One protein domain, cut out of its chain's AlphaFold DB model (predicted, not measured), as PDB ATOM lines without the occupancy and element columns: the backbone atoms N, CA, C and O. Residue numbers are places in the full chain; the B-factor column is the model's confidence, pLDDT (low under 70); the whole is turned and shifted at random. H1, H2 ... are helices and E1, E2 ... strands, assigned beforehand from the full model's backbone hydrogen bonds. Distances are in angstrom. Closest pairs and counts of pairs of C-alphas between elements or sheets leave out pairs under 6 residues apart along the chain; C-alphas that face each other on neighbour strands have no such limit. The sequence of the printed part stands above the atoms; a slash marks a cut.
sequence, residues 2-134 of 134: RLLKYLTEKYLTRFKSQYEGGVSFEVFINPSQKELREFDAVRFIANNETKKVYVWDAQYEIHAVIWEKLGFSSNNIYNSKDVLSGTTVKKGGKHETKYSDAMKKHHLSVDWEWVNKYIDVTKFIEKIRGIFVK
ATOM      1  N   ARG A   2      66.183  27.665-158.204       48.78
ATOM      2  CA  ARG A   2      64.799  27.827-158.729       48.78
ATOM      3  C   ARG A   2      64.619  28.985-159.729       48.78
ATOM      4  O   ARG A   2      63.812  28.864-160.637       48.78
ATOM      5  N   LEU A   3      65.376  30.078-159.583       49.38
ATOM      6  CA  LEU A   3      65.216  31.296-160.394       49.38
ATOM      7  C   LEU A   3      65.697  31.121-161.847       49.38
ATOM      8  O   LEU A   3      64.987  31.490-162.769       49.38
ATOM      9  N   LEU A   4      66.856  30.481-162.044       45.53
ATOM     10  CA  LEU A   4      67.388  30.141-163.372       45.53
ATOM     11  C   LEU A   4      66.434  29.239-164.163       45.53
ATOM     12  O   LEU A   4      66.271  29.447-165.357       45.53
ATOM     13  N   LYS A   5      65.763  28.297-163.481       46.16
ATOM     14  CA  LYS A   5      64.763  27.398-164.077       46.16
ATOM     15  C   LYS A   5      63.462  28.131-164.452       46.16
ATOM     16  O   LYS A   5      62.882  27.860-165.490       46.16
ATOM     17  N   TYR A   6      63.044  29.099-163.632       49.66
ATOM     18  CA  TYR A   6      61.877  29.953-163.896       49.66
ATOM     19  C   TYR A   6      62.117  30.930-165.061       49.66
ATOM     20  O   TYR A   6      61.241  31.140-165.896       49.66
ATOM     21  N   LEU A   7      63.333  31.467-165.177       49.94
ATOM     22  CA  LEU A   7      63.756  32.273-166.326       49.94
ATOM     23  C   LEU A   7      63.770  31.467-167.634       49.94
ATOM     24  O   LEU A   7      63.443  32.012-168.687       49.94
ATOM     25  N   THR A   8      64.068  30.164-167.566       50.56
ATOM     26  CA  THR A   8      64.012  29.268-168.734       50.56
ATOM     27  C   THR A   8      62.586  29.067-169.260       50.56
ATOM     28  O   THR A   8      62.418  28.804-170.444       50.56
ATOM     29  N   GLU A   9      61.551  29.228-168.428       51.47
ATOM     30  CA  GLU A   9      60.138  29.104-168.839       51.47
ATOM     31  C   GLU A   9      59.594  30.380-169.518       51.47
ATOM     32  O   GLU A   9      58.557  30.336-170.178       51.47
ATOM     33  N   LYS A  10      60.298  31.518-169.400       58.66
ATOM     34  CA  LYS A  10      59.980  32.807-170.061       58.66
ATOM     35  C   LYS A  10      60.927  33.165-171.210       58.66
ATOM     36  O   LYS A  10      60.872  34.267-171.767       58.66
ATOM     37  N   TYR A  11      61.826  32.249-171.535       63.28
ATOM     38  CA  TYR A  11      62.753  32.361-172.643       63.28
ATOM     39  C   TYR A  11      61.987  32.286-173.967       63.28
ATOM     40  O   TYR A  11      61.220  31.351-174.194       63.28
ATOM     41  N   LEU A  12      62.193  33.268-174.848       65.75
ATOM     42  CA  LEU A  12      61.669  33.174-176.210       65.75
ATOM     43  C   LEU A  12      62.606  32.348-177.083       65.75
ATOM     44  O   LEU A  12      62.173  31.436-177.779       65.75
ATOM     45  N   THR A  13      63.878  32.749-177.106       75.69
ATOM     46  CA  THR A  13      64.873  32.255-178.056       75.69
ATOM     47  C   THR A  13      66.282  32.744-177.690       75.69
ATOM     48  O   THR A  13      66.461  33.648-176.866       75.69
ATOM     49  N   ARG A  14      67.288  32.131-178.315       83.81
ATOM     50  CA  ARG A  14      68.718  32.402-178.166       83.81
ATOM     51  C   ARG A  14      69.243  32.778-179.532       83.81
ATOM     52  O   ARG A  14      69.027  32.066-180.511       83.81
ATOM     53  N   PHE A  15      69.963  33.885-179.582       87.06
ATOM     54  CA  PHE A  15      70.570  34.382-180.804       87.06
ATOM     55  C   PHE A  15      72.085  34.374-180.673       87.06
ATOM     56  O   PHE A  15      72.626  34.421-179.572       87.06
ATOM     57  N   LYS A  16      72.777  34.337-181.811       89.50
ATOM     58  CA  LYS A  16      74.212  34.621-181.869       89.50
ATOM     59  C   LYS A  16      74.416  36.119-182.035       89.50
ATOM     60  O   LYS A  16      73.738  36.729-182.867       89.50
ATOM     61  N   SER A  17      75.301  36.698-181.231       89.44
ATOM     62  CA  SER A  17      75.686  38.104-181.322       89.44
ATOM     63  C   SER A  17      76.506  38.359-182.583       89.44
ATOM     64  O   SER A  17      77.382  37.564-182.922       89.44
ATOM     65  N   GLN A  18      76.229  39.469-183.270       86.44
ATOM     66  CA  GLN A  18      77.073  39.947-184.372       86.44
ATOM     67  C   GLN A  18      78.284  40.761-183.884       86.44
ATOM     68  O   GLN A  18      79.259  40.887-184.618       86.44
ATOM     69  N   TYR A  19      78.240  41.277-182.653       80.69
ATOM     70  CA  TYR A  19      79.260  42.169-182.086       80.69
ATOM     71  C   TYR A  19      80.227  41.455-181.132       80.69
ATOM     72  O   TYR A  19      81.398  41.809-181.065       80.69
ATOM     73  N   GLU A  20      79.774  40.394-180.468       83.31
ATOM     74  CA  GLU A  20      80.544  39.619-179.488       83.31
ATOM     75  C   GLU A  20      81.041  38.299-180.096       83.31
ATOM     76  O   GLU A  20      80.844  37.223-179.540       83.31
ATOM     77  N   GLY A  21      81.600  38.340-181.311       82.25
ATOM     78  CA  GLY A  21      82.250  37.176-181.936       82.25
ATOM     79  C   GLY A  21      81.368  35.926-182.091       82.25
ATOM     80  O   GLY A  21      81.877  34.806-182.064       82.25
ATOM     81  N   GLY A  22      80.045  36.077-182.220       85.94
ATOM     82  CA  GLY A  22      79.121  34.944-182.330       85.94
ATOM     83  C   GLY A  22      78.693  34.324-180.996       85.94
ATOM     84  O   GLY A  22      78.016  33.288-181.014       85.94
ATOM     85  N   VAL A  23      79.041  34.937-179.856       88.44
ATOM     86  CA  VAL A  23      78.583  34.503-178.528       88.44
ATOM     87  C   VAL A  23      77.059  34.430-178.507       88.44
ATOM     88  O   VAL A  23      76.352  35.307-179.010       88.44
ATOM     89  N   SER A  24      76.544  33.333-177.958       88.56
ATOM     90  CA  SER A  24      75.107  33.143-177.824       88.56
ATOM     91  C   SER A  24      74.573  33.906-176.621       88.56
ATOM     92  O   SER A  24      75.128  33.800-175.532       88.56
ATOM     93  N   PHE A  25      73.461  34.607-176.805       88.44
ATOM     94  CA  PHE A  25      72.781  35.345-175.749       88.44
ATOM     95  C   PHE A  25      71.275  35.100-175.797       88.44
ATOM     96  O   PHE A  25      70.720  34.647-176.804       88.44
ATOM     97  N   GLU A  26      70.614  35.384-174.684       90.12
ATOM     98  CA  GLU A  26      69.208  35.063-174.466       90.12
ATOM     99  C   GLU A  26      68.340  36.316-174.573       90.12
ATOM    100  O   GLU A  26      68.723  37.397-174.122       90.12
ATOM    101  N   VAL A  27      67.158  36.152-175.173       91.56
ATOM    102  CA  VAL A  27      66.103  37.167-175.170       91.56
ATOM    103  C   VAL A  27      64.948  36.665-174.312       91.56
ATOM    104  O   VAL A  27      64.320  35.640-174.597       91.56
ATOM    105  N   PHE A  28      64.657  37.417-173.258       92.00
ATOM    106  CA  PHE A  28      63.595  37.139-172.299       92.00
ATOM    107  C   PHE A  28      62.316  37.867-172.696       92.00
ATOM    108  O   PHE A  28      62.375  38.999-173.178       92.00
ATOM    109  N   ILE A  29      61.156  37.256-172.445       92.50
ATOM    110  CA  ILE A  29      59.859  37.929-172.576       92.50
ATOM    111  C   ILE A  29      59.269  38.193-171.203       92.50
ATOM    112  O   ILE A  29      59.139  37.292-170.378       92.50
ATOM    113  N   ASN A  30      58.821  39.431-170.999       92.69
ATOM    114  CA  ASN A  30      58.100  39.856-169.807       92.69
ATOM    115  C   ASN A  30      58.831  39.484-168.493       92.69
ATOM    116  O   ASN A  30      58.198  38.947-167.565       92.69
ATOM    117  N   PRO A  31      60.154  39.741-168.383       90.38
ATOM    118  CA  PRO A  31      60.863  39.526-167.131       90.38
ATOM    119  C   PRO A  31      60.339  40.498-166.071       90.38
ATOM    120  O   PRO A  31      60.029  41.657-166.339       90.38
ATOM    121  N   SER A  32      60.233  40.023-164.843       87.88
ATOM    122  CA  SER A  32      59.967  40.856-163.679       87.88
ATOM    123  C   SER A  32      61.156  41.770-163.395       87.88
ATOM    124  O   SER A  32      62.310  41.428-163.648       87.88
ATOM    125  N   GLN A  33      60.902  42.898-162.736       86.12
ATOM    126  CA  GLN A  33      61.974  43.794-162.299       86.12
ATOM    127  C   GLN A  33      63.009  43.109-161.390       86.12
ATOM    128  O   GLN A  33      64.151  43.551-161.321       86.12
ATOM    129  N   LYS A  34      62.620  42.046-160.667       86.19
ATOM    130  CA  LYS A  34      63.542  41.249-159.847       86.19
ATOM    131  C   LYS A  34      64.512  40.460-160.720       86.19
ATOM    132  O   LYS A  34      65.699  40.469-160.428       86.19
ATOM    133  N   GLU A  35      64.009  39.824-161.774       85.69
ATOM    134  CA  GLU A  35      64.813  39.084-162.755       85.69
ATOM    135  C   GLU A  35      65.816  40.002-163.462       85.69
ATOM    136  O   GLU A  35      66.952  39.610-163.696       85.69
ATOM    137  N   LEU A  36      65.437  41.259-163.704       85.94
ATOM    138  CA  LEU A  36      66.345  42.236-164.297       85.94
ATOM    139  C   LEU A  36      67.530  42.603-163.401       85.94
ATOM    140  O   LEU A  36      68.550  43.030-163.919       85.94
ATOM    141  N   ARG A  37      67.453  42.437-162.072       83.56
ATOM    142  CA  ARG A  37      68.542  42.840-161.155       83.56
ATOM    143  C   ARG A  37      69.842  42.068-161.364       83.56
ATOM    144  O   ARG A  37      70.870  42.532-160.874       83.56
ATOM    145  N   GLU A  38      69.794  40.936-162.052       84.75
ATOM    146  CA  GLU A  38      70.964  40.120-162.379       84.75
ATOM    147  C   GLU A  38      71.826  40.742-163.492       84.75
ATOM    148  O   GLU A  38      72.976  40.356-163.657       84.75
ATOM    149  N   PHE A  39      71.302  41.733-164.217       87.31
ATOM    150  CA  PHE A  39      72.007  42.419-165.297       87.31
ATOM    151  C   PHE A  39      72.530  43.785-164.838       87.31
ATOM    152  O   PHE A  39      71.906  44.454-164.010       87.31
ATOM    153  N   ASP A  40      73.660  44.222-165.394       90.19
ATOM    154  CA  ASP A  40      74.184  45.577-165.167       90.19
ATOM    155  C   ASP A  40      73.550  46.600-166.113       90.19
ATOM    156  O   ASP A  40      73.294  47.747-165.734       90.19
ATOM    157  N   ALA A  41      73.257  46.182-167.342       90.81
ATOM    158  CA  ALA A  41      72.499  46.956-168.304       90.81
ATOM    159  C   ALA A  41      71.683  46.027-169.204       90.81
ATOM    160  O   ALA A  41      72.168  44.993-169.659       90.81
ATOM    161  N   VAL A  42      70.450  46.425-169.510       92.31
ATOM    162  CA  VAL A  42      69.585  45.688-170.435       92.31
ATOM    163  C   VAL A  42      69.064  46.593-171.532       92.31
ATOM    164  O   VAL A  42      68.782  47.772-171.323       92.31
ATOM    165  N   ARG A  43      68.909  46.033-172.725       93.31
ATOM    166  CA  ARG A  43      68.133  46.637-173.805       93.31
ATOM    167  C   ARG A  43      66.763  45.986-173.844       93.31
ATOM    168  O   ARG A  43      66.615  44.817-173.495       93.31
ATOM    169  N   PHE A  44      65.763  46.758-174.251       93.19
ATOM    170  CA  PHE A  44      64.407  46.253-174.378       93.19
ATOM    171  C   PHE A  44      63.674  46.777-175.608       93.19
ATOM    172  O   PHE A  44      63.973  47.859-176.119       93.19
ATOM    173  N   ILE A  45      62.675  45.999-176.024       92.62
ATOM    174  CA  ILE A  45      61.650  46.332-177.015       92.62
ATOM    175  C   ILE A  45      60.305  45.954-176.396       92.62
ATOM    176  O   ILE A  45      60.073  44.787-176.102       92.62
ATOM    177  N   ALA A  46      59.412  46.913-176.191       92.44
ATOM    178  CA  ALA A  46      58.038  46.669-175.781       92.44
ATOM    179  C   ALA A  46      57.115  46.863-176.983       92.44
ATOM    180  O   ALA A  46      57.104  47.926-177.591       92.44
ATOM    181  N   ASN A  47      56.351  45.832-177.325       91.31
ATOM    182  CA  ASN A  47      55.395  45.844-178.423       91.31
ATOM    183  C   ASN A  47      53.973  45.969-177.847       91.31
ATOM    184  O   ASN A  47      53.522  45.120-177.075       91.31
ATOM    185  N   ASN A  48      53.289  47.051-178.213       91.62
ATOM    186  CA  ASN A  48      51.969  47.417-177.716       91.62
ATOM    187  C   ASN A  48      50.854  46.492-178.225       91.62
ATOM    188  O   ASN A  48      49.928  46.206-177.470       91.62
ATOM    189  N   GLU A  49      50.953  46.000-179.460       90.06
ATOM    190  CA  GLU A  49      49.954  45.107-180.065       90.06
ATOM    191  C   GLU A  49      49.934  43.744-179.367       90.06
ATOM    192  O   GLU A  49      48.884  43.220-179.007       90.06
ATOM    193  N   THR A  50      51.118  43.181-179.128       90.50
ATOM    194  CA  THR A  50      51.282  41.840-178.544       90.50
ATOM    195  C   THR A  50      51.383  41.847-177.022       90.50
ATOM    196  O   THR A  50      51.367  40.779-176.408       90.50
ATOM    197  N   LYS A  51      51.526  43.030-176.408       91.81
ATOM    198  CA  LYS A  51      51.768  43.223-174.968       91.81
ATOM    199  C   LYS A  51      52.958  42.406-174.448       91.81
ATOM    200  O   LYS A  51      52.918  41.808-173.370       91.81
ATOM    201  N   LYS A  52      54.040  42.386-175.232       93.00
ATOM    202  CA  LYS A  52      55.302  41.709-174.901       93.00
ATOM    203  C   LYS A  52      56.429  42.718-174.727       93.00
ATOM    204  O   LYS A  52      56.579  43.624-175.543       93.00
ATOM    205  N   VAL A  53      57.238  42.524-173.690       93.44
ATOM    206  CA  VAL A  53      58.505  43.223-173.458       93.44
ATOM    207  C   VAL A  53      59.639  42.228-173.646       93.44
ATOM    208  O   VAL A  53      59.832  41.335-172.825       93.44
ATOM    209  N   TYR A  54      60.366  42.379-174.742       93.75
ATOM    210  CA  TYR A  54      61.571  41.625-175.047       93.75
ATOM    211  C   TYR A  54      62.754  42.313-174.383       93.75
ATOM    212  O   TYR A  54      62.912  43.523-174.536       93.75
ATOM    213  N   VAL A  55      63.577  41.560-173.660       93.31
ATOM    214  CA  VAL A  55      64.724  42.092-172.920       93.31
ATOM    215  C   VAL A  55      65.936  41.208-173.133       93.31
ATOM    216  O   VAL A  55      65.819  39.986-173.146       93.31
ATOM    217  N   TRP A  56      67.099  41.823-173.282       93.25
ATOM    218  CA  TRP A  56      68.377  41.130-173.357       93.25
ATOM    219  C   TRP A  56      69.473  41.996-172.746       93.25
ATOM    220  O   TRP A  56      69.305  43.205-172.554       93.25
ATOM    221  N   ASP A  57      70.599  41.374-172.430       92.00
ATOM    222  CA  ASP A  57      71.761  42.081-171.914       92.00
ATOM    223  C   ASP A  57      72.321  43.041-172.978       92.00
ATOM    224  O   ASP A  57      72.527  42.682-174.143       92.00
ATOM    225  N   ALA A  58      72.523  44.294-172.568       91.12
ATOM    226  CA  ALA A  58      72.906  45.387-173.447       91.12
ATOM    227  C   ALA A  58      74.289  45.208-174.092       91.12
ATOM    228  O   ALA A  58      74.573  45.911-175.062       91.12
ATOM    229  N   GLN A  59      75.141  44.304-173.603       90.12
ATOM    230  CA  GLN A  59      76.450  44.068-174.219       90.12
ATOM    231  C   GLN A  59      76.349  43.350-175.573       90.12
ATOM    232  O   GLN A  59      77.114  43.647-176.480       90.12
ATOM    233  N   TYR A  60      75.367  42.463-175.760       90.94
ATOM    234  CA  TYR A  60      75.429  41.520-176.880       90.94
ATOM    235  C   TYR A  60      74.937  42.065-178.216       90.94
ATOM    236  O   TYR A  60      75.454  41.670-179.257       90.94
ATOM    237  N   GLU A  61      73.884  42.882-178.239       91.62
ATOM    238  CA  GLU A  61      73.212  43.184-179.508       91.62
ATOM    239  C   GLU A  61      72.413  44.486-179.459       91.62
ATOM    240  O   GLU A  61      71.838  44.825-178.422       91.62
ATOM    241  N   ILE A  62      72.352  45.229-180.564       90.25
ATOM    242  CA  ILE A  62      71.585  46.484-180.654       90.25
ATOM    243  C   ILE A  62      70.116  46.234-181.030       90.25
ATOM    244  O   ILE A  62      69.759  45.182-181.559       90.25
ATOM    245  N   HIS A  63      69.245  47.221-180.786       90.50
ATOM    246  CA  HIS A  63      67.804  47.096-181.047       90.50
ATOM    247  C   HIS A  63      67.471  46.751-182.496       90.50
ATOM    248  O   HIS A  63      66.598  45.918-182.706       90.50
ATOM    249  N   ALA A  64      68.163  47.352-183.470       86.88
ATOM    250  CA  ALA A  64      67.913  47.110-184.893       86.88
ATOM    251  C   ALA A  64      68.098  45.629-185.268       86.88
ATOM    252  O   ALA A  64      67.233  45.039-185.903       86.88
ATOM    253  N   VAL A  65      69.168  44.999-184.779       89.12
ATOM    254  CA  VAL A  65      69.457  43.589-185.071       89.12
ATOM    255  C   VAL A  65      68.468  42.657-184.366       89.12
ATOM    256  O   VAL A  65      68.004  41.683-184.957       89.12
ATOM    257  N   ILE A  66      68.101  42.938-183.111       89.75
ATOM    258  CA  ILE A  66      67.082  42.134-182.413       89.75
ATOM    259  C   ILE A  66      65.714  42.264-183.067       89.75
ATOM    260  O   ILE A  66      64.999  41.274-183.180       89.75
ATOM    261  N   TRP A  67      65.353  43.465-183.502       88.25
ATOM    262  CA  TRP A  67      64.091  43.729-184.175       88.25
ATOM    263  C   TRP A  67      63.906  42.831-185.407       88.25
ATOM    264  O   TRP A  67      62.883  42.156-185.524       88.25
ATOM    265  N   GLU A  68      64.931  42.743-186.257       87.81
ATOM    266  CA  GLU A  68      64.945  41.848-187.418       87.81
ATOM    267  C   GLU A  68      64.889  40.371-187.009       87.81
ATOM    268  O   GLU A  68      64.084  39.605-187.538       87.81
ATOM    269  N   LYS A  69      65.691  39.963-186.015       88.75
ATOM    270  CA  LYS A  69      65.726  38.573-185.520       88.75
ATOM    271  C   LYS A  69      64.402  38.115-184.895       88.75
ATOM    272  O   LYS A  69      64.113  36.920-184.893       88.75
ATOM    273  N   LEU A  70      63.596  39.039-184.371       87.00
ATOM    274  CA  LEU A  70      62.245  38.767-183.866       87.00
ATOM    275  C   LEU A  70      61.193  38.663-184.986       87.00
ATOM    276  O   LEU A  70      60.032  38.378-184.694       87.00
ATOM    277  N   GLY A  71      61.585  38.853-186.251       85.44
ATOM    278  CA  GLY A  71      60.713  38.715-187.416       85.44
ATOM    279  C   GLY A  71      59.801  39.917-187.655       85.44
ATOM    280  O   GLY A  71      58.791  39.791-188.348       85.44
ATOM    281  N   PHE A  72      60.113  41.078-187.078       83.06
ATOM    282  CA  PHE A  72      59.329  42.281-187.322       83.06
ATOM    283  C   PHE A  72      59.659  42.886-188.695       83.06
ATOM    284  O   PHE A  72      60.818  43.050-189.062       83.06
ATOM    285  N   SER A  73      58.623  43.234-189.458       68.06
ATOM    286  CA  SER A  73      58.705  43.516-190.901       68.06
ATOM    287  C   SER A  73      59.083  44.953-191.281       68.06
ATOM    288  O   SER A  73      59.216  45.252-192.466       68.06
ATOM    289  N   SER A  74      59.228  45.873-190.322       63.12
ATOM    290  CA  SER A  74      59.464  47.289-190.634       63.12
ATOM    291  C   SER A  74      60.949  47.643-190.691       63.12
ATOM    292  O   SER A  74      61.674  47.363-189.737       63.12
ATOM    293  N   ASN A  75      61.339  48.418-191.709       62.41
ATOM    294  CA  ASN A  75      62.697  48.945-191.926       62.41
ATOM    295  C   ASN A  75      63.228  49.877-190.817       62.41
ATOM    296  O   ASN A  75      64.346  50.375-190.928       62.41
ATOM    297  N   ASN A  76      62.437  50.194-189.782       71.38
ATOM    298  CA  ASN A  76      62.905  51.023-188.677       71.38
ATOM    299  C   ASN A  76      62.027  50.884-187.419       71.38
ATOM    300  O   ASN A  76      60.933  51.451-187.359       71.38
ATOM    301  N   ILE A  77      62.545  50.207-186.391       75.38
ATOM    302  CA  ILE A  77      61.919  50.105-185.062       75.38
ATOM    303  C   ILE A  77      61.532  51.477-184.481       75.38
ATOM    304  O   ILE A  77      60.487  51.619-183.855       75.38
ATOM    305  N   TYR A  78      62.323  52.513-184.759       72.56
ATOM    306  CA  TYR A  78      62.165  53.859-184.207       72.56
ATOM    307  C   TYR A  78      61.042  54.679-184.861       72.56
ATOM    308  O   TYR A  78      60.671  55.754-184.381       72.56
ATOM    309  N   ASN A  79      60.494  54.187-185.975       76.00
ATOM    310  CA  ASN A  79      59.338  54.786-186.640       76.00
ATOM    311  C   ASN A  79      58.021  54.107-186.268       76.00
ATOM    312  O   ASN A  79      56.963  54.649-186.581       76.00
ATOM    313  N   SER A  80      58.060  52.946-185.613       80.81
ATOM    314  CA  SER A  80      56.840  52.281-185.177       80.81
ATOM    315  C   SER A  80      56.202  53.059-184.029       80.81
ATOM    316  O   SER A  80      56.888  53.506-183.115       80.81
ATOM    317  N   LYS A  81      54.883  53.259-184.080       83.56
ATOM    318  CA  LYS A  81      54.128  53.877-182.977       83.56
ATOM    319  C   LYS A  81      53.769  52.892-181.877       83.56
ATOM    320  O   LYS A  81      53.580  53.293-180.735       83.56
ATOM    321  N   ASP A  82      53.720  51.618-182.235       87.88
ATOM    322  CA  ASP A  82      53.302  50.528-181.367       87.88
ATOM    323  C   ASP A  82      54.495  49.836-180.708       87.88
ATOM    324  O   ASP A  82      54.356  48.765-180.121       87.88
ATOM    325  N   VAL A  83      55.684  50.441-180.783       89.31
ATOM    326  CA  VAL A  83      56.905  49.874-180.223       89.31
ATOM    327  C   VAL A  83      57.654  50.906-179.411       89.31
ATOM    328  O   VAL A  83      57.923  51.997-179.882       89.31
ATOM    329  N   LEU A  84      58.056  50.523-178.208       89.25
ATOM    330  CA  LEU A  84      58.902  51.315-177.335       89.25
ATOM    331  C   LEU A  84      60.237  50.600-177.150       89.25
ATOM    332  O   LEU A  84      60.271  49.473-176.666       89.25
ATOM    333  N   SER A  85      61.346  51.250-177.492       90.12
ATOM    334  CA  SER A  85      62.683  50.678-177.308       90.12
ATOM    335  C   SER A  85      63.572  51.565-176.452       90.12
ATOM    336  O   SER A  85      63.607  52.786-176.643       90.12
ATOM    337  N   GLY A  86      64.350  50.951-175.564       90.19
ATOM    338  CA  GLY A  86      65.288  51.679-174.716       90.19
ATOM    339  C   GLY A  86      66.378  50.813-174.108       90.19
ATOM    340  O   GLY A  86      66.441  49.599-174.324       90.19
ATOM    341  N   THR A  87      67.261  51.461-173.359       91.38
ATOM    342  CA  THR A  87      68.314  50.812-172.578       91.38
ATOM    343  C   THR A  87      68.139  51.205-171.125       91.38
ATOM    344  O   THR A  87      67.895  52.363-170.817       91.38
ATOM    345  N   THR A  88      68.261  50.264-170.205       90.12
ATOM    346  CA  THR A  88      68.237  50.557-168.776       90.12
ATOM    347  C   THR A  88      69.543  50.112-168.150       90.12
ATOM    348  O   THR A  88      70.159  49.149-168.599       90.12
ATOM    349  N   VAL A  89      70.011  50.865-167.161       89.81
ATOM    350  CA  VAL A  89      71.280  50.605-166.478       89.81
ATOM    351  C   VAL A  89      71.015  50.517-164.989       89.81
ATOM    352  O   VAL A  89      70.289  51.342-164.427       89.81
ATOM    353  N   LYS A  90      71.617  49.526-164.343       87.06
ATOM    354  CA  LYS A  90      71.528  49.323-162.908       87.06
ATOM    355  C   LYS A  90      72.263  50.441-162.168       87.06
ATOM    356  O   LYS A  90      73.464  50.643-162.323       87.06
ATOM    357  N   LYS A  91      71.535  51.172-161.327       82.69
ATOM    358  CA  LYS A  91      72.042  52.190-160.403       82.69
ATOM    359  C   LYS A  91      71.406  51.982-159.035       82.69
ATOM    360  O   LYS A  91      70.187  51.893-158.917       82.69
ATOM    361  N   GLY A  92      72.226  51.853-157.992       79.25
ATOM    362  CA  GLY A  92      71.730  51.663-156.621       79.25
ATOM    363  C   GLY A  92      70.790  50.456-156.457       79.25
ATOM    364  O   GLY A  92      69.832  50.519-155.692       79.25
ATOM    365  N   GLY A  93      71.007  49.377-157.221       74.75
ATOM    366  CA  GLY A  93      70.179  48.164-157.173       74.75
ATOM    367  C   GLY A  93      68.846  48.232-157.935       74.75
ATOM    368  O   GLY A  93      68.075  47.272-157.881       74.75
ATOM    369  N   LYS A  94      68.572  49.324-158.662       76.62
ATOM    370  CA  LYS A  94      67.399  49.486-159.537       76.62
ATOM    371  C   LYS A  94      67.842  49.764-160.971       76.62
ATOM    372  O   LYS A  94      68.884  50.370-161.180       76.62
ATOM    373  N   HIS A  95      67.060  49.329-161.953       80.12
ATOM    374  CA  HIS A  95      67.304  49.680-163.351       80.12
ATOM    375  C   HIS A  95      66.681  51.039-163.655       80.12
ATOM    376  O   HIS A  95      65.477  51.216-163.499       80.12
ATOM    377  N   GLU A  96      67.506  51.989-164.085       82.44
ATOM    378  CA  GLU A  96      67.058  53.285-164.584       82.44
ATOM    379  C   GLU A  96      67.142  53.292-166.107       82.44
ATOM    380  O   GLU A  96      68.210  53.046-166.677       82.44
ATOM    381  N   THR A  97      66.032  53.596-166.778       80.56
ATOM    382  CA  THR A  97      66.003  53.731-168.236       80.56
ATOM    383  C   THR A  97      66.846  54.929-168.666       80.56
ATOM    384  O   THR A  97      66.475  56.086-168.448       80.56
ATOM    385  N   LYS A  98      68.004  54.651-169.272       69.62
ATOM    386  CA  LYS A  98      68.793  55.646-169.987       69.62
ATOM    387  C   LYS A  98      68.196  55.810-171.383       69.62
ATOM    388  O   LYS A  98      67.827  54.854-172.053       69.62
ATOM    389  N   TYR A  99      68.070  57.072-171.754       60.59
ATOM    390  CA  TYR A  99      67.618  57.584-173.040       60.59
ATOM    391  C   TYR A  99      67.884  56.654-174.237       60.59
ATOM    392  O   TYR A  99      68.984  56.127-174.383       60.59
ATOM    393  N   SER A 100      66.886  56.507-175.110       58.84
ATOM    394  CA  SER A 100      67.109  56.090-176.494       58.84
ATOM    395  C   SER A 100      66.882  57.325-177.363       58.84
ATOM    396  O   SER A 100      65.829  57.962-177.264       58.84
ATOM    397  N   ASP A 101      67.869  57.686-178.186       52.88
ATOM    398  CA  ASP A 101      67.843  58.837-179.110       52.88
ATOM    399  C   ASP A 101      66.703  58.784-180.143       52.88
ATOM    400  O   ASP A 101      66.551  59.664-180.985       52.88
ATOM    401  N   ALA A 102      65.889  57.734-180.109       62.50
ATOM    402  CA  ALA A 102      65.101  57.309-181.241       62.50
ATOM    403  C   ALA A 102      63.586  57.318-180.989       62.50
ATOM    404  O   ALA A 102      62.799  57.021-181.888       62.50
ATOM    405  N   MET A 103      63.149  57.714-179.791       68.56
ATOM    406  CA  MET A 103      61.732  57.932-179.525       68.56
ATOM    407  C   MET A 103      61.224  59.255-180.099       68.56
ATOM    408  O   MET A 103      61.769  60.330-179.858       68.56
ATOM    409  N   LYS A 104      60.100  59.168-180.809       73.75
ATOM    410  CA  LYS A 104      59.435  60.285-181.494       73.75
ATOM    411  C   LYS A 104      58.073  60.602-180.876       73.75
ATOM    412  O   LYS A 104      57.464  59.733-180.253       73.75
ATOM    413  N   LYS A 105      57.551  61.812-181.125       75.19
ATOM    414  CA  LYS A 105      56.245  62.303-180.631       75.19
ATOM    415  C   LYS A 105      55.096  61.307-180.818       75.19
ATOM    416  O   LYS A 105      54.240  61.205-179.947       75.19
ATOM    417  N   HIS A 106      55.083  60.560-181.923       75.69
ATOM    418  CA  HIS A 106      54.003  59.625-182.249       75.69
ATOM    419  C   HIS A 106      53.833  58.493-181.226       75.69
ATOM    420  O   HIS A 106      52.752  57.938-181.120       75.69
ATOM    421  N   HIS A 107      54.851  58.178-180.431       82.56
ATOM    422  CA  HIS A 107      54.733  57.174-179.375       82.56
ATOM    423  C   HIS A 107      53.897  57.659-178.183       82.56
ATOM    424  O   HIS A 107      53.439  56.839-177.396       82.56
ATOM    425  N   LEU A 108      53.687  58.972-178.024       84.25
ATOM    426  CA  LEU A 108      52.862  59.520-176.941       84.25
ATOM    427  C   LEU A 108      51.364  59.221-177.118       84.25
ATOM    428  O   LEU A 108      50.599  59.463-176.190       84.25
ATOM    429  N   SER A 109      50.940  58.700-178.276       87.00
ATOM    430  CA  SER A 109      49.557  58.253-178.493       87.00
ATOM    431  C   SER A 109      49.241  56.909-177.834       87.00
ATOM    432  O   SER A 109      48.088  56.488-177.849       87.00
ATOM    433  N   VAL A 110      50.251  56.209-177.315       89.12
ATOM    434  CA  VAL A 110      50.102  54.927-176.628       89.12
ATOM    435  C   VAL A 110      50.319  55.145-175.135       89.12
ATOM    436  O   VAL A 110      51.276  55.804-174.722       89.12
ATOM    437  N   ASP A 111      49.437  54.571-174.321       90.94
ATOM    438  CA  ASP A 111      49.680  54.453-172.891       90.94
ATOM    439  C   ASP A 111      50.729  53.364-172.647       90.94
ATOM    440  O   ASP A 111      50.483  52.178-172.865       90.94
ATOM    441  N   TRP A 112      51.922  53.782-172.233       91.81
ATOM    442  CA  TRP A 112      53.060  52.905-171.966       91.81
ATOM    443  C   TRP A 112      53.183  52.510-170.494       91.81
ATOM    444  O   TRP A 112      54.113  51.781-170.148       91.81
ATOM    445  N   GLU A 113      52.260  52.930-169.622       91.75
ATOM    446  CA  GLU A 113      52.319  52.592-168.195       91.75
ATOM    447  C   GLU A 113      52.298  51.078-167.950       91.75
ATOM    448  O   GLU A 113      52.917  50.593-167.002       91.75
ATOM    449  N   TRP A 114      51.697  50.293-168.853       94.12
ATOM    450  CA  TRP A 114      51.716  48.828-168.768       94.12
ATOM    451  C   TRP A 114      53.136  48.233-168.791       94.12
ATOM    452  O   TRP A 114      53.356  47.149-168.243       94.12
ATOM    453  N   VAL A 115      54.113  48.933-169.380       93.50
ATOM    454  CA  VAL A 115      55.516  48.494-169.432       93.50
ATOM    455  C   VAL A 115      56.169  48.565-168.051       93.50
ATOM    456  O   VAL A 115      57.018  47.721-167.757       93.50
ATOM    457  N   ASN A 116      55.713  49.460-167.161       92.44
ATOM    458  CA  ASN A 116      56.256  49.639-165.804       92.44
ATOM    459  C   ASN A 116      56.207  48.363-164.954       92.44
ATOM    460  O   ASN A 116      57.024  48.188-164.047       92.44
ATOM    461  N   LYS A 117      55.312  47.423-165.284       91.62
ATOM    462  CA  LYS A 117      55.280  46.080-164.684       91.62
ATOM    463  C   LYS A 117      56.601  45.316-164.862       91.62
ATOM    464  O   LYS A 117      56.962  44.504-164.009       91.62
ATOM    465  N   TYR A 118      57.303  45.566-165.961       91.06
ATOM    466  CA  TYR A 118      58.518  44.865-166.369       91.06
ATOM    467  C   TYR A 118      59.747  45.770-166.255       91.06
ATOM    468  O   TYR A 118      60.752  45.375-165.670       91.06
ATOM    469  N   ILE A 119      59.645  46.998-166.771       89.94
ATOM    470  CA  ILE A 119      60.720  47.991-166.837       89.94
ATOM    471  C   ILE A 119      60.139  49.363-166.509       89.94
ATOM    472  O   ILE A 119      59.193  49.785-167.163       89.94
ATOM    473  N   ASP A 120      60.724  50.078-165.544       90.00
ATOM    474  CA  ASP A 120      60.300  51.446-165.223       90.00
ATOM    475  C   ASP A 120      60.670  52.419-166.354       90.00
ATOM    476  O   ASP A 120      61.837  52.768-166.574       90.00
ATOM    477  N   VAL A 121      59.642  52.848-167.080       89.06
ATOM    478  CA  VAL A 121      59.701  53.801-168.190       89.06
ATOM    479  C   VAL A 121      59.040  55.135-167.831       89.06
ATOM    480  O   VAL A 121      58.978  56.025-168.674       89.06
ATOM    481  N   THR A 122      58.588  55.326-166.588       88.00
ATOM    482  CA  THR A 122      57.802  56.501-166.165       88.00
ATOM    483  C   THR A 122      58.548  57.805-166.434       88.00
ATOM    484  O   THR A 122      58.120  58.624-167.246       88.00
ATOM    485  N   LYS A 123      59.746  57.943-165.850       83.88
ATOM    486  CA  LYS A 123      60.609  59.122-166.043       83.88
ATOM    487  C   LYS A 123      60.977  59.340-167.510       83.88
ATOM    488  O   LYS A 123      61.218  60.468-167.940       83.88
ATOM    489  N   PHE A 124      61.057  58.255-168.277       82.25
ATOM    490  CA  PHE A 124      61.364  58.310-169.698       82.25
ATOM    491  C   PHE A 124      60.197  58.908-170.496       82.25
ATOM    492  O   PHE A 124      60.410  59.843-171.265       82.25
ATOM    493  N   ILE A 125      58.967  58.454-170.247       84.62
ATOM    494  CA  ILE A 125      57.749  58.985-170.876       84.62
ATOM    495  C   ILE A 125      57.520  60.449-170.480       84.62
ATOM    496  O   ILE A 125      57.249  61.282-171.346       84.62
ATOM    497  N   GLU A 126      57.661  60.789-169.195       85.06
ATOM    498  CA  GLU A 126      57.487  62.159-168.689       85.06
ATOM    499  C   GLU A 126      58.444  63.146-169.356       85.06
ATOM    500  O   GLU A 126      58.029  64.214-169.811       85.06
ATOM    501  N   LYS A 127      59.720  62.765-169.494       80.81
ATOM    502  CA  LYS A 127      60.717  63.587-170.185       80.81
ATOM    503  C   LYS A 127      60.307  63.870-171.632       80.81
ATOM    504  O   LYS A 127      60.468  64.992-172.102       80.81
ATOM    505  N   ILE A 128      59.760  62.879-172.335       77.62
ATOM    506  CA  ILE A 128      59.312  63.027-173.727       77.62
ATOM    507  C   ILE A 128      58.076  63.921-173.813       77.62
ATOM    508  O   ILE A 128      58.031  64.809-174.666       77.62
ATOM    509  N   ARG A 129      57.103  63.746-172.908       81.88
ATOM    510  CA  ARG A 129      55.949  64.653-172.802       81.88
ATOM    511  C   ARG A 129      56.417  66.102-172.619       81.88
ATOM    512  O   ARG A 129      55.974  66.970-173.361       81.88
ATOM    513  N   GLY A 130      57.392  66.349-171.740       81.19
ATOM    514  CA  GLY A 130      57.966  67.683-171.529       81.19
ATOM    515  C   GLY A 130      58.717  68.279-172.733       81.19
ATOM    516  O   GLY A 130      58.829  69.500-172.836       81.19
ATOM    517  N   ILE A 131      59.222  67.450-173.656       78.44
ATOM    518  CA  ILE A 131      59.881  67.909-174.892       78.44
ATOM    519  C   ILE A 131      58.852  68.300-175.961       78.44
ATOM    520  O   ILE A 131      59.051  69.290-176.662       78.44
ATOM    521  N   PHE A 132      57.764  67.534-176.106       72.75
ATOM    522  CA  PHE A 132      56.842  67.652-177.246       72.75
ATOM    523  C   PHE A 132      55.495  68.332-176.949       72.75
ATOM    524  O   PHE A 132      54.735  68.564-177.893       72.75
ATOM    525  N   VAL A 133      55.182  68.616-175.680       66.94
ATOM    526  CA  VAL A 133      53.907  69.212-175.224       66.94
ATOM    527  C   VAL A 133      54.143  70.598-174.598       66.94
ATOM    528  O   VAL A 133      53.566  70.931-173.570       66.94
ATOM    529  N   LYS A 134      55.035  71.399-175.191       55.72
ATOM    530  CA  LYS A 134      55.148  72.828-174.864       55.72
ATOM    531  C   LYS A 134      54.105  73.645-175.608       55.72
ATOM    532  O   LYS A 134      53.889  73.337-176.802       55.72
TER     533      LYS A 134
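This is residues 2 to 134 of the 134 residues of an uncharacterized protein of viral metagenome (UniProt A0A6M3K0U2). What is the main picture? A strongly twisted sheet of six strands, three hairpins side by side (E1 and E2, E4 and E3, E5 and E6), makes the body; H3 packs across one face, and H1 and H6 sit toward the two ends of the longest axis. What is it made of? The 133 printed residues hold six named helices and six named strands, in chain order H1 E1 E2 H2 E3 E4 H3 E5 E6 H4 H5 H6, of mixed class; the sheet's order is E1 E2 E4 E3 E5 E6, all antiparallel. How large is it? It is compact, with a radius of gyration of the C-alphas of 14.5 A and spans of 46 by 35 by 25 A.

How do the strands pair? E3, residues 41 to 47, and E4, residues 52 to 57, form an antiparallel hairpin, with N 45 and O 54 2.9 A apart, within hydrogen-bond range. Beside E3 is E5, residues 83 to 91 (N 46 and O 84, 2.7 A), in a hairpin with edge strand E6, residues 94 to 98 (N 98 and O 87, 2.8 A). Beside E4 is E2, residues 24 to 29 (N 28 and O 55, 2.8 A), in a hairpin with edge strand E1, residues 11 to 16 (N 15 and O 25, 3.0 A). Which helices are on the sheet? H3, residues 63 to 69, is over E4 at a height over the sheet of 8.7 A, only just not over E3 with 2 C-alphas falling there, and runs across the strands at 68 degrees to E4 on the local plane; its closest C-alphas to E3 are those of His 63 and Arg 43, 7.3 A. H2, residues 33 to 36, stands at the sheet's level, at a height of 3.0 A. H1, residues 2 to 9, H5, residues 113 to 117, and H6, residues 122 to 132, only graze the sheet. What of H4 and the crossovers? H4, residues 105 to 109, is not on the sheet and touches H6, the closest C-alphas being those of Lys 105 and Phe 132, 6.4 A. Two split strand-helix-strand units, same-way strands with another strand between them in the sheet, have right-handed crossovers: E2, H2, E3 with E4 between, and E4, H3, E5 with E3 between. How do the helix backbones stand? Every O i to N i+4 pair is within hydrogen-bond range in H3 and H6, but 3 of 4 in H1 and 0 of 1 in H4 and in H5, whose O i to N i+3 pairs are within range in 2 of 2 and 1 of 2; H2 is too short for an i+4 pair.

Where are the anchors? H1 begins at C-alpha 2 (64.799, 27.827, -158.729), and H6 ends at C-alpha 132 (56.842, 67.652, -177.246). Which elements are long? From first to last C-alpha E5 measures 25.0 A, E3 19.9 A, E2 16.8 A, E4 16.7 A and H6 15.7 A.

How far does it reach? The two C-alphas farthest apart, of Arg 2 and Lys 134, are 48.8 A apart, and the printed part has no cut. Which link is long? H3 to E5, residues 70 to 82. Where is confidence low? The mean pLDDT of the printed part is 81.9, and it is under 70 at residues 2 to 12, 73 to 75, 98 to 103 and 133 to 134.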